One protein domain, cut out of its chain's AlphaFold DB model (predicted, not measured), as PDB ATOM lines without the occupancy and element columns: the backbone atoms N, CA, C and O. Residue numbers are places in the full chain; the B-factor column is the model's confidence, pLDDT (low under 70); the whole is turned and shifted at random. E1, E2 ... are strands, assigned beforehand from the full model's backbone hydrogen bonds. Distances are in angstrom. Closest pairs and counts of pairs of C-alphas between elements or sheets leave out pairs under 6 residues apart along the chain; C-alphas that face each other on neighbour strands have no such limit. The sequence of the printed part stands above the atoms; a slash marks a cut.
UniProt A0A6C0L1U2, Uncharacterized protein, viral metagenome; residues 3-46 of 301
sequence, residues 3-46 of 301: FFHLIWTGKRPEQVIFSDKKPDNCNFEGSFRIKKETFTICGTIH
ATOM      1  N   PHE A   3      18.928 -13.231 320.548       97.06
ATOM      2  CA  PHE A   3      20.026 -12.880 319.659       97.06
ATOM      3  C   PHE A   3      20.761 -11.649 320.186       97.06
ATOM      4  O   PHE A   3      20.148 -10.633 320.500       97.06
ATOM      5  N   PHE A   4      22.088 -11.742 320.256       97.81
ATOM      6  CA  PHE A   4      22.990 -10.631 320.520       97.81
ATOM      7  C   PHE A   4      23.730 -10.286 319.227       97.81
ATOM      8  O   PHE A   4      24.683 -10.965 318.831       97.81
ATOM      9  N   HIS A   5      23.222  -9.277 318.527       98.25
ATOM     10  CA  HIS A   5      23.595  -8.946 317.158       98.25
ATOM     11  C   HIS A   5      24.477  -7.700 317.100       98.25
ATOM     12  O   HIS A   5      24.145  -6.678 317.694       98.25
ATOM     13  N   LEU A   6      25.590  -7.780 316.370       98.31
ATOM     14  CA  LEU A   6      26.449  -6.639 316.050       98.31
ATOM     15  C   LEU A   6      26.413  -6.355 314.550       98.31
ATOM     16  O   LEU A   6      26.728  -7.230 313.742       98.31
ATOM     17  N   ILE A   7      26.108  -5.112 314.189       97.94
ATOM     18  CA  ILE A   7      26.188  -4.618 312.814       97.94
ATOM     19  C   ILE A   7      27.435  -3.747 312.689       97.94
ATOM     20  O   ILE A   7      27.579  -2.732 313.378       97.94
ATOM     21  N   TRP A   8      28.357  -4.152 311.818       97.56
ATOM     22  CA  TRP A   8      29.605  -3.437 311.580       97.56
ATOM     23  C   TRP A   8      29.967  -3.466 310.093       97.56
ATOM     24  O   TRP A   8      30.813  -4.254 309.659       97.56
ATOM     25  N   THR A   9      29.342  -2.588 309.299       95.38
ATOM     26  CA  THR A   9      29.616  -2.524 307.856       95.38
ATOM     27  C   THR A   9      30.665  -1.467 307.480       95.38
ATOM     28  O   THR A   9      31.275  -1.548 306.415       95.38
ATOM     29  N   GLY A  10      30.949  -0.507 308.370       93.44
ATOM     30  CA  GLY A  10      31.872   0.603 308.111       93.44
ATOM     31  C   GLY A  10      33.094   0.674 309.032       93.44
ATOM     32  O   GLY A  10      33.514  -0.285 309.669       93.44
ATOM     33  N   LYS A  11      33.688   1.867 309.151       92.50
ATOM     34  CA  LYS A  11      34.846   2.105 310.042       92.50
ATOM     35  C   LYS A  11      34.501   2.027 311.538       92.50
ATOM     36  O   LYS A  11      35.407   1.995 312.365       92.50
ATOM     37  N   ARG A  12      33.214   2.048 311.885       94.38
ATOM     38  CA  ARG A  12      32.677   2.039 313.252       94.38
ATOM     39  C   ARG A  12      31.543   1.011 313.350       94.38
ATOM     40  O   ARG A  12      30.914   0.761 312.319       94.38
ATOM     41  N   PRO A  13      31.277   0.458 314.545       96.75
ATOM     42  CA  PRO A  13      30.062  -0.308 314.770       96.75
ATOM     43  C   PRO A  13      28.862   0.617 314.567       96.75
ATOM     44  O   PRO A  13      28.890   1.775 314.986       96.75
ATOM     45  N   GLU A  14      27.834   0.112 313.902       95.62
ATOM     46  CA  GLU A  14      26.602   0.862 313.649       95.62
ATOM     47  C   GLU A  14      25.624   0.646 314.787       95.62
ATOM     48  O   GLU A  14      25.029   1.594 315.293       95.62
ATOM     49  N   GLN A  15      25.490  -0.610 315.212       94.50
ATOM     50  CA  GLN A  15      24.542  -0.972 316.245       94.50
ATOM     51  C   GLN A  15      24.921  -2.282 316.925       94.50
ATOM     52  O   GLN A  15      25.461  -3.201 316.305       94.50
ATOM     53  N   VAL A  16      24.566  -2.369 318.203       96.75
ATOM     54  CA  VAL A  16      24.463  -3.622 318.948       96.75
ATOM     55  C   VAL A  16      23.019  -3.772 319.389       96.75
ATOM     56  O   VAL A  16      22.463  -2.846 319.974       96.75
ATOM     57  N   ILE A  17      22.415  -4.918 319.089       96.38
ATOM     58  CA  ILE A  17      20.992  -5.178 319.300       96.38
ATOM     59  C   ILE A  17      20.831  -6.464 320.094       96.38
ATOM     60  O   ILE A  17      21.449  -7.485 319.788       96.38
ATOM     61  N   PHE A  18      19.965  -6.417 321.098       95.50
ATOM     62  CA  PHE A  18      19.465  -7.592 321.781       95.50
ATOM     63  C   PHE A  18      17.987  -7.817 321.442       95.50
ATOM     64  O   PHE A  18      17.134  -7.008 321.813       95.50
ATOM     65  N   SER A  19      17.684  -8.900 320.725       94.44
ATOM     66  CA  SER A  19      16.344  -9.180 320.191       94.44
ATOM     67  C   SER A  19      15.956 -10.651 320.310       94.44
ATOM     68  O   SER A  19      16.788 -11.536 320.458       94.44
ATOM     69  N   ASP A  20      14.662 -10.929 320.231       93.75
ATOM     70  CA  ASP A  20      14.085 -12.266 320.059       93.75
ATOM     71  C   ASP A  20      13.964 -12.671 318.578       93.75
ATOM     72  O   ASP A  20      13.935 -13.856 318.250       93.75
ATOM     73  N   LYS A  21      13.947 -11.687 317.673       94.19
ATOM     74  CA  LYS A  21      13.963 -11.899 316.224       94.19
ATOM     75  C   LYS A  21      15.378 -12.190 315.716       94.19
ATOM     76  O   LYS A  21      16.309 -11.434 316.012       94.19
ATOM     77  N   LYS A  22      15.517 -13.254 314.912       93.69
ATOM     78  CA  LYS A  22      16.754 -13.576 314.183       93.69
ATOM     79  C   LYS A  22      17.042 -12.477 313.145       93.69
ATOM     80  O   LYS A  22      16.125 -12.136 312.399       93.69
ATOM     81  N   PRO A  23      18.268 -11.934 313.067       94.25
ATOM     82  CA  PRO A  23      18.613 -10.983 312.014       94.25
ATOM     83  C   PRO A  23      18.742 -11.668 310.648       94.25
ATOM     84  O   PRO A  23      19.237 -12.793 310.563       94.25
ATOM     85  N   ASP A  24      18.339 -10.969 309.587       89.69
ATOM     86  CA  ASP A  24      18.234 -11.549 308.239       89.69
ATOM     87  C   ASP A  24      19.606 -11.810 307.581       89.69
ATOM     88  O   ASP A  24      19.760 -12.763 306.824       89.69
ATOM     89  N   ASN A  25      20.628 -11.002 307.899       88.56
ATOM     90  CA  ASN A  25      21.916 -10.988 307.190       88.56
ATOM     91  C   ASN A  25      23.120 -11.191 308.124       88.56
ATOM     92  O   ASN A  25      23.943 -10.289 308.299       88.56
ATOM     93  N   CYS A  26      23.243 -12.370 308.733       94.94
ATOM     94  CA  CYS A  26      24.384 -12.717 309.589       94.94
ATOM     95  C   CYS A  26      25.457 -13.494 308.817       94.94
ATOM     96  O   CYS A  26      25.159 -14.492 308.170       94.94
ATOM     97  N   ASN A  27      26.717 -13.078 308.937       96.00
ATOM     98  CA  ASN A  27      27.875 -13.803 308.392       96.00
ATOM     99  C   ASN A  27      28.859 -14.282 309.467       96.00
ATOM    100  O   ASN A  27      29.919 -14.825 309.161       96.00
ATOM    101  N   PHE A  28      28.487 -14.107 310.730       97.38
ATOM    102  CA  PHE A  28      29.067 -14.787 311.873       97.38
ATOM    103  C   PHE A  28      27.930 -15.197 312.810       97.38
ATOM    104  O   PHE A  28      27.031 -14.395 313.069       97.38
ATOM    105  N   GLU A  29      27.967 -16.424 313.322       97.81
ATOM    106  CA  GLU A  29      26.987 -16.948 314.273       97.81
ATOM    107  C   GLU A  29      27.684 -17.903 315.250       97.81
ATOM    108  O   GLU A  29      28.613 -18.626 314.892       97.81
ATOM    109  N   GLY A  30      27.239 -17.906 316.500       97.50
ATOM    110  CA  GLY A  30      27.667 -18.852 317.518       97.50
ATOM    111  C   GLY A  30      26.667 -18.888 318.665       97.50
ATOM    112  O   GLY A  30      25.891 -17.958 318.858       97.50
ATOM    113  N   SER A  31      26.685 -19.950 319.463       97.44
ATOM    114  CA  SER A  31      25.826 -20.064 320.644       97.44
ATOM    115  C   SER A  31      26.638 -19.967 321.934       97.44
ATOM    116  O   SER A  31      27.792 -20.405 322.025       97.44
ATOM    117  N   PHE A  32      26.038 -19.377 322.960       96.81
ATOM    118  CA  PHE A  32      26.588 -19.335 324.310       96.81
ATOM    119  C   PHE A  32      25.470 -19.508 325.336       96.81
ATOM    120  O   PHE A  32      24.295 -19.289 325.049       96.81
ATOM    121  N   ARG A  33      25.834 -19.967 326.534       94.94
ATOM    122  CA  ARG A  33      24.884 -20.221 327.616       94.94
ATOM    123  C   ARG A  33      25.177 -19.311 328.789       94.94
ATOM    124  O   ARG A  33      26.337 -19.124 329.149       94.94
ATOM    125  N   ILE A  34      24.117 -18.798 329.396       92.06
ATOM    126  CA  ILE A  34      24.170 -18.107 330.680       92.06
ATOM    127  C   ILE A  34      23.145 -18.781 331.576       92.06
ATOM    128  O   ILE A  34      21.957 -18.811 331.261       92.06
ATOM    129  N   LYS A  35      23.613 -19.353 332.691       88.19
ATOM    130  CA  LYS A  35      22.790 -20.207 333.558       88.19
ATOM    131  C   LYS A  35      22.126 -21.317 332.720       88.19
ATOM    132  O   LYS A  35      22.831 -22.121 332.114       88.19
ATOM    133  N   LYS A  36      20.792 -21.362 332.675       90.31
ATOM    134  CA  LYS A  36      20.005 -22.357 331.925       90.31
ATOM    135  C   LYS A  36      19.557 -21.863 330.544       90.31
ATOM    136  O   LYS A  36      18.987 -22.634 329.779       90.31
ATOM    137  N   GLU A  37      19.817 -20.603 330.210       93.19
ATOM    138  CA  GLU A  37      19.362 -19.982 328.969       93.19
ATOM    139  C   GLU A  37      20.437 -20.053 327.882       93.19
ATOM    140  O   GLU A  37      21.636 -19.911 328.144       93.19
ATOM    141  N   THR A  38      19.997 -20.286 326.645       95.81
ATOM    142  CA  THR A  38      20.863 -20.298 325.462       95.81
ATOM    143  C   THR A  38      20.610 -19.048 324.631       95.81
ATOM    144  O   THR A  38      19.473 -18.751 324.261       95.81
ATOM    145  N   PHE A  39      21.697 -18.357 324.313       97.38
ATOM    146  CA  PHE A  39      21.730 -17.147 323.509       97.38
ATOM    147  C   PHE A  39      22.526 -17.410 322.236       97.38
ATOM    148  O   PHE A  39      23.480 -18.197 322.228       97.38
ATOM    149  N   THR A  40      22.161 -16.708 321.173       97.94
ATOM    150  CA  THR A  40      22.891 -16.721 319.910       97.94
ATOM    151  C   THR A  40      23.623 -15.400 319.760       97.94
ATOM    152  O   THR A  40      23.005 -14.340 319.745       97.94
ATOM    153  N   ILE A  41      24.946 -15.446 319.645       98.25
ATOM    154  CA  ILE A  41      25.726 -14.299 319.192       98.25
ATOM    155  C   ILE A  41      25.780 -14.325 317.670       98.25
ATOM    156  O   ILE A  41      26.042 -15.365 317.073       98.25
ATOM    157  N   CYS A  42      25.523 -13.191 317.033       97.81
ATOM    158  CA  CYS A  42      25.580 -13.100 315.581       97.81
ATOM    159  C   CYS A  42      26.076 -11.733 315.119       97.81
ATOM    160  O   CYS A  42      26.000 -10.750 315.857       97.81
ATOM    161  N   GLY A  43      26.657 -11.679 313.924       97.75
ATOM    162  CA  GLY A  43      27.289 -10.477 313.392       97.75
ATOM    163  C   GLY A  43      27.011 -10.283 311.911       97.75
ATOM    164  O   GLY A  43      27.062 -11.236 311.135       97.75
ATOM    165  N   THR A  44      26.760  -9.034 311.528       97.69
ATOM    166  CA  THR A  44      26.768  -8.556 310.141       97.69
ATOM    167  C   THR A  44      28.037  -7.737 309.953       97.69
ATOM    168  O   THR A  44      28.057  -6.528 310.188       97.69
ATOM    169  N   ILE A  45      29.132  -8.416 309.612       97.31
ATOM    170  CA  ILE A  45      30.466  -7.810 309.520       97.31
ATOM    171  C   ILE A  45      30.815  -7.569 308.056       97.31
ATOM    172  O   ILE A  45      30.626  -8.451 307.227       97.31
ATOM    173  N   HIS A  46      31.352  -6.406 307.699       95.75
ATOM    174  CA  HIS A  46      31.681  -6.148 306.297       95.75
ATOM    175  C   HIS A  46      32.663  -7.203 305.732       95.75
ATOM    176  O   HIS A  46      33.766  -7.356 306.269       95.75
TER     177      HIS A  46
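Overview. This is residues 3 to 46 of the 301 residues of an uncharacterized protein of viral metagenome (UniProt A0A6C0L1U2). This is one narrow, twisted sheet of four strands, made of two hairpins side by side: E1 and E2 form one, E3 and E4 the other, with E1 and E4 next to each other in the middle. The turns of the two hairpins lie at opposite ends of the long axis, and the link of residues 20 to 27 crosses over one face of the sheet from edge strand E2 to edge strand E3. The printed part has 44 residues with four named strands, E1, E2, E3 and E4 along the chain, and no named helix; the class is all strand. The sheet is mixed, in the order E2, E1, E4, E3. The whole is only just compact, close to loose, with a radius of gyration of the C-alphas of 10.9 A, and its outline is a rod of 36 by 16 by 15 A.

Along the chain. Find C-alpha 3 at (20.026, -12.880, 319.659), where E1 begins; it takes residues 3 to 8 and is 15.7 A long. Further on, E2 takes residues 15 to 19 and is 12.3 A long. At C-alpha 28, (29.067, -14.787, 311.873), E3 begins and runs to residue 34 over 19.7 A. Then E4, the longest strand by residues, runs 25.5 A from residue 37 to residue 45, where C-alpha 45 stands at (30.466, -7.810, 309.520).

Arrangement. Look first at the inner strands E1 and E4, which are parallel at 14 degrees. C-alphas 6 and 43 face each other at 4.7 A, and N 4 and O 40 are within hydrogen-bond range at 2.8 A. On the other side of E1 you find E2, antiparallel to it at 164 degrees; N 5 and O 17 are 2.8 A apart, and N 17 and O 5 also 2.8 A. On the other side of E4 you find E3, antiparallel at 155 degrees; C-alphas 42 and 29 face each other at 4.3 A, and N 41 and O 30 are 2.8 A apart. The edge strands E2 and E3 are apart. From edge to edge the strands' lines turn by 54 degrees, and the way across the sheet turns by 32 degrees.

Size, cuts and confidence. Look for the two C-alphas farthest apart at Lys 11 and Lys 36, 36.0 A from each other. The link from E3 to E4 is tight, with 2 residues; those from E1 to E2, with 6, and from E2 to E3, with 8, are short. The printed part has no cut, its mean pLDDT is 95.4, and no printed residue is under 70.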